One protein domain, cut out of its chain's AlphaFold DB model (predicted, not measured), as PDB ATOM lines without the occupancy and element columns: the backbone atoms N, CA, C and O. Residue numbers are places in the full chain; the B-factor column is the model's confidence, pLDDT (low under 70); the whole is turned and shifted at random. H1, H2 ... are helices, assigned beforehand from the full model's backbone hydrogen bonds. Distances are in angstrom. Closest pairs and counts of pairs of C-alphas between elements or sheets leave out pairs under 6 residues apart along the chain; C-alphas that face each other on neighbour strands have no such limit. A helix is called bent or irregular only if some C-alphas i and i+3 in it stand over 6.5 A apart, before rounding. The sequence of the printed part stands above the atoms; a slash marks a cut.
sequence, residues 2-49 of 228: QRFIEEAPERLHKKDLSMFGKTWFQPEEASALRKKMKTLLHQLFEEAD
ATOM      1  N   GLN A   2      25.959 -23.353   3.147       78.50
ATOM      2  CA  GLN A   2      26.104 -21.910   2.869       78.50
ATOM      3  C   GLN A   2      27.339 -21.254   3.514       78.50
ATOM      4  O   GLN A   2      28.162 -20.677   2.813       78.50
ATOM      5  N   ARG A   3      27.535 -21.451   4.828       75.94
ATOM      6  CA  ARG A   3      28.670 -20.864   5.563       75.94
ATOM      7  C   ARG A   3      30.040 -21.300   5.043       75.94
ATOM      8  O   ARG A   3      30.965 -20.512   5.060       75.94
ATOM      9  N   PHE A   4      30.168 -22.529   4.543       77.69
ATOM     10  CA  PHE A   4      31.435 -23.013   3.985       77.69
ATOM     11  C   PHE A   4      31.785 -22.339   2.660       77.69
ATOM     12  O   PHE A   4      32.962 -22.191   2.358       77.69
ATOM     13  N   ILE A   5      30.775 -21.951   1.878       81.06
ATOM     14  CA  ILE A   5      30.957 -21.269   0.594       81.06
ATOM     15  C   ILE A   5      31.269 -19.789   0.839       81.06
ATOM     16  O   ILE A   5      32.150 -19.242   0.187       81.06
ATOM     17  N   GLU A   6      30.602 -19.167   1.815       83.00
ATOM     18  CA  GLU A   6      30.854 -17.777   2.227       83.00
ATOM     19  C   GLU A   6      32.221 -17.600   2.906       83.00
ATOM     20  O   GLU A   6      32.884 -16.594   2.687       83.00
ATOM     21  N   GLU A   7      32.676 -18.588   3.682       80.50
ATOM     22  CA  GLU A   7      33.948 -18.549   4.421       80.50
ATOM     23  C   GLU A   7      35.137 -19.086   3.594       80.50
ATOM     24  O   GLU A   7      36.298 -18.845   3.921       80.50
ATOM     25  N   ALA A   8      34.888 -19.799   2.486       76.81
ATOM     26  CA  ALA A   8      35.940 -20.340   1.616       76.81
ATOM     27  C   ALA A   8      36.942 -19.296   1.072       76.81
ATOM     28  O   ALA A   8      38.137 -19.606   1.086       76.81
ATOM     29  N   PRO A   9      36.531 -18.086   0.636       75.25
ATOM     30  CA  PRO A   9      37.449 -17.071   0.115       75.25
ATOM     31  C   PRO A   9      38.416 -16.526   1.172       75.25
ATOM     32  O   PRO A   9      39.514 -16.095   0.830       75.25
ATOM     33  N   GLU A  10      38.030 -16.562   2.451       83.44
ATOM     34  CA  GLU A  10      38.853 -16.081   3.568       83.44
ATOM     35  C   GLU A  10      39.792 -17.163   4.124       83.44
ATOM     36  O   GLU A  10      40.730 -16.868   4.863       83.44
ATOM     37  N   ARG A  11      39.580 -18.436   3.772       81.19
ATOM     38  CA  ARG A  11      40.379 -19.560   4.293       81.19
ATOM     39  C   ARG A  11      41.721 -19.750   3.591       81.19
ATOM     40  O   ARG A  11      42.603 -20.380   4.170       81.19
ATOM     41  N   LEU A  12      41.877 -19.253   2.363       77.25
ATOM     42  CA  LEU A  12      43.102 -19.418   1.580       77.25
ATOM     43  C   LEU A  12      43.455 -18.122   0.849       77.25
ATOM     44  O   LEU A  12      42.840 -17.765  -0.154       77.25
ATOM     45  N   HIS A  13      44.487 -17.430   1.322       83.56
ATOM     46  CA  HIS A  13      44.958 -16.190   0.712       83.56
ATOM     47  C   HIS A  13      46.118 -16.455  -0.251       83.56
ATOM     48  O   HIS A  13      46.872 -17.410  -0.092       83.56
ATOM     49  N   LYS A  14      46.362 -15.536  -1.196       79.88
ATOM     50  CA  LYS A  14      47.503 -15.607  -2.140       79.88
ATOM     51  C   LYS A  14      48.875 -15.773  -1.474       79.88
ATOM     52  O   LYS A  14      49.754 -16.404  -2.047       79.88
ATOM     53  N   LYS A  15      49.047 -15.249  -0.260       79.06
ATOM     54  CA  LYS A  15      50.252 -15.444   0.564       79.06
ATOM     55  C   LYS A  15      50.414 -16.886   1.064       79.06
ATOM     56  O   LYS A  15      51.536 -17.344   1.218       79.06
ATOM     57  N   ASP A  16      49.311 -17.602   1.265       77.50
ATOM     58  CA  ASP A  16      49.306 -18.974   1.775       77.50
ATOM     59  C   ASP A  16      49.643 -19.971   0.653       77.50
ATOM     60  O   ASP A  16      50.264 -21.002   0.905       77.50
ATOM     61  N   LEU A  17      49.332 -19.621  -0.605       74.50
ATOM     62  CA  LEU A  17      49.717 -20.390  -1.795       74.50
ATOM     63  C   LEU A  17      51.235 -20.528  -1.957       74.50
ATOM     64  O   LEU A  17      51.688 -21.537  -2.489       74.50
ATOM     65  N   SER A  18      52.031 -19.570  -1.465       74.88
ATOM     66  CA  SER A  18      53.494 -19.665  -1.550       74.88
ATOM     67  C   SER A  18      54.062 -20.801  -0.695       74.88
ATOM     68  O   SER A  18      55.202 -21.207  -0.914       74.88
ATOM     69  N   MET A  19      53.302 -21.291   0.290       68.81
ATOM     70  CA  MET A  19      53.725 -22.415   1.115       68.81
ATOM     71  C   MET A  19      53.597 -23.731   0.337       68.81
ATOM     72  O   MET A  19      54.469 -24.587   0.451       68.81
ATOM     73  N   PHE A  20      52.591 -23.854  -0.536       69.38
ATOM     74  CA  PHE A  20      52.364 -25.005  -1.416       69.38
ATOM     75  C   PHE A  20      53.315 -24.975  -2.628       69.38
ATOM     76  O   PHE A  20      52.916 -24.727  -3.763       69.38
ATOM     77  N   GLY A  21      54.609 -25.178  -2.378       68.00
ATOM     78  CA  GLY A  21      55.655 -25.221  -3.402       68.00
ATOM     79  C   GLY A  21      56.144 -26.635  -3.731       68.00
ATOM     80  O   GLY A  21      55.638 -27.631  -3.222       68.00
ATOM     81  N   LYS A  22      57.218 -26.721  -4.530       66.06
ATOM     82  CA  LYS A  22      57.919 -27.976  -4.895       66.06
ATOM     83  C   LYS A  22      58.436 -28.780  -3.688       66.06
ATOM     84  O   LYS A  22      58.851 -29.920  -3.838       66.06
ATOM     85  N   THR A  23      58.433 -28.179  -2.502       69.00
ATOM     86  CA  THR A  23      58.826 -28.786  -1.226       69.00
ATOM     87  C   THR A  23      57.644 -29.319  -0.419       69.00
ATOM     88  O   THR A  23      57.868 -30.036   0.553       69.00
ATOM     89  N   TRP A  24      56.404 -28.979  -0.793       70.31
ATOM     90  CA  TRP A  24      55.196 -29.347  -0.049       70.31
ATOM     91  C   TRP A  24      54.886 -30.845  -0.155       70.31
ATOM     92  O   TRP A  24      54.420 -31.450   0.805       70.31
ATOM     93  N   PHE A  25      55.212 -31.464  -1.291       73.25
ATOM     94  CA  PHE A  25      55.254 -32.917  -1.440       73.25
ATOM     95  C   PHE A  25      56.485 -33.314  -2.243       73.25
ATOM     96  O   PHE A  25      56.697 -32.803  -3.341       73.25
ATOM     97  N   GLN A  26      57.263 -34.260  -1.719       78.44
ATOM     98  CA  GLN A  26      58.322 -34.903  -2.490       78.44
ATOM     99  C   GLN A  26      57.669 -35.876  -3.492       78.44
ATOM    100  O   GLN A  26      56.906 -36.752  -3.063       78.44
ATOM    101  N   PRO A  27      57.911 -35.745  -4.809       74.69
ATOM    102  CA  PRO A  27      57.282 -36.594  -5.826       74.69
ATOM    103  C   PRO A  27      57.490 -38.091  -5.576       74.69
ATOM    104  O   PRO A  27      56.572 -38.893  -5.766       74.69
ATOM    105  N   GLU A  28      58.669 -38.466  -5.087       82.25
ATOM    106  CA  GLU A  28      59.053 -39.837  -4.766       82.25
ATOM    107  C   GLU A  28      58.230 -40.387  -3.596       82.25
ATOM    108  O   GLU A  28      57.727 -41.511  -3.670       82.25
ATOM    109  N   GLU A  29      58.027 -39.589  -2.546       80.94
ATOM    110  CA  GLU A  29      57.219 -39.972  -1.382       80.94
ATOM    111  C   GLU A  29      55.740 -40.088  -1.749       80.94
ATOM    112  O   GLU A  29      55.087 -41.071  -1.397       80.94
ATOM    113  N   ALA A  30      55.218 -39.135  -2.525       78.50
ATOM    114  CA  ALA A  30      53.844 -39.170  -3.012       78.50
ATOM    115  C   ALA A  30      53.601 -40.356  -3.963       78.50
ATOM    116  O   ALA A  30      52.529 -40.964  -3.948       78.50
ATOM    117  N   SER A  31      54.583 -40.709  -4.795       78.44
ATOM    118  CA  SER A  31      54.531 -41.878  -5.680       78.44
ATOM    119  C   SER A  31      54.588 -43.187  -4.888       78.44
ATOM    120  O   SER A  31      53.779 -44.092  -5.108       78.44
ATOM    121  N   ALA A  32      55.485 -43.282  -3.903       91.62
ATOM    122  CA  ALA A  32      55.574 -44.435  -3.015       91.62
ATOM    123  C   ALA A  32      54.293 -44.619  -2.187       91.62
ATOM    124  O   ALA A  32      53.821 -45.747  -2.031       91.62
ATOM    125  N   LEU A  33      53.698 -43.530  -1.692       94.25
ATOM    126  CA  LEU A  33      52.431 -43.562  -0.964       94.25
ATOM    127  C   LEU A  33      51.286 -44.067  -1.845       94.25
ATOM    128  O   LEU A  33      50.548 -44.956  -1.423       94.25
ATOM    129  N   ARG A  34      51.181 -43.576  -3.087       92.88
ATOM    130  CA  ARG A  34      50.190 -44.061  -4.063       92.88
ATOM    131  C   ARG A  34      50.304 -45.568  -4.291       92.88
ATOM    132  O   ARG A  34      49.294 -46.268  -4.263       92.88
ATOM    133  N   LYS A  35      51.529 -46.083  -4.444       93.62
ATOM    134  CA  LYS A  35      51.778 -47.530  -4.571       93.62
ATOM    135  C   LYS A  35      51.314 -48.295  -3.330       93.62
ATOM    136  O   LYS A  35      50.612 -49.288  -3.474       93.62
ATOM    137  N   LYS A  36      51.635 -47.805  -2.127       95.56
ATOM    138  CA  LYS A  36      51.208 -48.425  -0.859       95.56
ATOM    139  C   LYS A  36      49.687 -48.469  -0.711       95.56
ATOM    140  O   LYS A  36      49.154 -49.510  -0.347       95.56
ATOM    141  N   MET A  37      48.996 -47.370  -1.017       96.69
ATOM    142  CA  MET A  37      47.531 -47.322  -0.965       96.69
ATOM    143  C   MET A  37      46.912 -48.326  -1.938       96.69
ATOM    144  O   MET A  37      46.011 -49.061  -1.550       96.69
ATOM    145  N   LYS A  38      47.438 -48.415  -3.166       94.94
ATOM    146  CA  LYS A  38      46.984 -49.403  -4.150       94.94
ATOM    147  C   LYS A  38      47.176 -50.835  -3.642       94.94
ATOM    148  O   LYS A  38      46.240 -51.620  -3.701       94.94
ATOM    149  N   THR A  39      48.353 -51.166  -3.109       96.38
ATOM    150  CA  THR A  39      48.617 -52.501  -2.547       96.38
ATOM    151  C   THR A  39      47.651 -52.848  -1.420       96.38
ATOM    152  O   THR A  39      47.122 -53.951  -1.408       96.38
ATOM    153  N   LEU A  40      47.391 -51.913  -0.502       96.88
ATOM    154  CA  LEU A  40      46.487 -52.163   0.616       96.88
ATOM    155  C   LEU A  40      45.040 -52.362   0.151       96.88
ATOM    156  O   LEU A  40      44.367 -53.245   0.659       96.88
ATOM    157  N   LEU A  41      44.574 -51.576  -0.824       95.88
ATOM    158  CA  LEU A  41      43.232 -51.736  -1.387       95.88
ATOM    159  C   LEU A  41      43.057 -53.105  -2.044       95.88
ATOM    160  O   LEU A  41      42.096 -53.792  -1.727       95.88
ATOM    161  N   HIS A  42      44.007 -53.528  -2.883       93.50
ATOM    162  CA  HIS A  42      43.988 -54.878  -3.455       93.50
ATOM    163  C   HIS A  42      44.020 -55.954  -2.365       93.50
ATOM    164  O   HIS A  42      43.249 -56.893  -2.407       93.50
ATOM    165  N   GLN A  43      44.859 -55.806  -1.341       94.50
ATOM    166  CA  GLN A  43      44.893 -56.782  -0.252       94.50
ATOM    167  C   GLN A  43      43.555 -56.877   0.497       94.50
ATOM    168  O   GLN A  43      43.129 -57.974   0.839       94.50
ATOM    169  N   LEU A  44      42.901 -55.741   0.747       92.75
ATOM    170  CA  LEU A  44      41.613 -55.699   1.437       92.75
ATOM    171  C   LEU A  44      40.481 -56.299   0.602       92.75
ATOM    172  O   LEU A  44      39.596 -56.930   1.172       92.75
ATOM    173  N   PHE A  45      40.487 -56.097  -0.716       93.00
ATOM    174  CA  PHE A  45      39.481 -56.690  -1.596       93.00
ATOM    175  C   PHE A  45      39.673 -58.204  -1.724       93.00
ATOM    176  O   PHE A  45      38.712 -58.946  -1.559       93.00
ATOM    177  N   GLU A  46      40.911 -58.667  -1.863       88.50
ATOM    178  CA  GLU A  46      41.220 -60.091  -1.969       88.50
ATOM    179  C   GLU A  46      41.003 -60.841  -0.643       88.50
ATOM    180  O   GLU A  46      40.653 -62.016  -0.654       88.50
ATOM    181  N   GLU A  47      41.172 -60.184   0.509       82.06
ATOM    182  CA  GLU A  47      40.809 -60.747   1.820       82.06
ATOM    183  C   GLU A  47      39.286 -60.774   2.044       82.06
ATOM    184  O   GLU A  47      38.774 -61.641   2.756       82.06
ATOM    185  N   ALA A  48      38.550 -59.836   1.441       77.12
ATOM    186  CA  ALA A  48      37.095 -59.773   1.534       77.12
ATOM    187  C   ALA A  48      36.384 -60.835   0.676       77.12
ATOM    188  O   ALA A  48      35.214 -61.120   0.940       77.12
ATOM    189  N   ASP A  49      37.084 -61.453  -0.280       70.94
ATOM    190  CA  ASP A  49      36.623 -62.623  -1.022       70.94
ATOM    191  C   ASP A  49      37.070 -63.914  -0.300       70.94
ATOM    192  O   ASP A  49      38.219 -64.337  -0.431       70.94
TER     193      ASP A  49
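AT A GLANCE: This is residues 2 to 49 of the 228 residues of an uncharacterized protein of Triticum turgidum subsp. durum (UniProt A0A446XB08). What shape do residues 2 to 49 make? They make a flat, open arch: H1 and then the tiny H2 form one leg, residues 18 to 26 stretch across the top, and the long H3 slants away as the other leg. The legs have no contact with each other, and the space between them is empty. What is it built of? The printed part has 48 residues with three named helices, in the order H1, H2, H3, and no named strand; the class is all helix. How spread out is it? It is extended, with a radius of gyration of the C-alphas of 17.9 A, and its C-alphas span 46 by 32 by 6 A.

HOW THE PARTS SIT: Do the helices touch? H1, residues 2 to 11, H2, residues 14 to 17, and H3, residues 27 to 48, are apart from one another, with no C-alpha of one within 8 A of another. Does any part of the printed stretch fold back on another? Residues 2 to 49 stand free: no C-alpha 8 or more apart along the chain lies within 10 A. How do the backbones of the helices look? In H3 every O i to N i+4 pair is within hydrogen-bond range, and in H1 4 of 6 are. H2 is too short for such a pair, and its 1 pair of O i and N i+3 is not within range.

IN THESE COORDINATES: Where does H1 run? It begins at C-alpha 2 at (26.104, -21.910, 2.869) and ends at C-alpha 11, 14.5 A away. It is irregular, but only just: C-alphas 6 and 9 are 7.0 A apart, against about 5 A in a regular helix. What follows it? Residues 12 and 13 make a tight link to H2, whose first C-alpha is at (47.503, -15.607, -2.140). Where is H3? It has 22 residues and is the longest helix, running 31.6 A from C-alpha 27 at (57.282, -36.594, -5.826) to C-alpha 48 at (37.095, -59.773, 1.534).

THE WHOLE: How far does it reach? The two C-alphas farthest apart are those of Lys 15 and Asp 49, at 49.1 A, and the first and last printed C-alphas, of Gln 2 and Asp 49, are 42.2 A apart. Is there a cut or a long link? The printed part has no cut. The link from H2 to H3, 9 residues, is short but not tight, and no link is long. Where is the model's confidence low? Residues 19 to 23 have pLDDT under 70, while the mean of the printed part is 82.1 and that of H3 is 89.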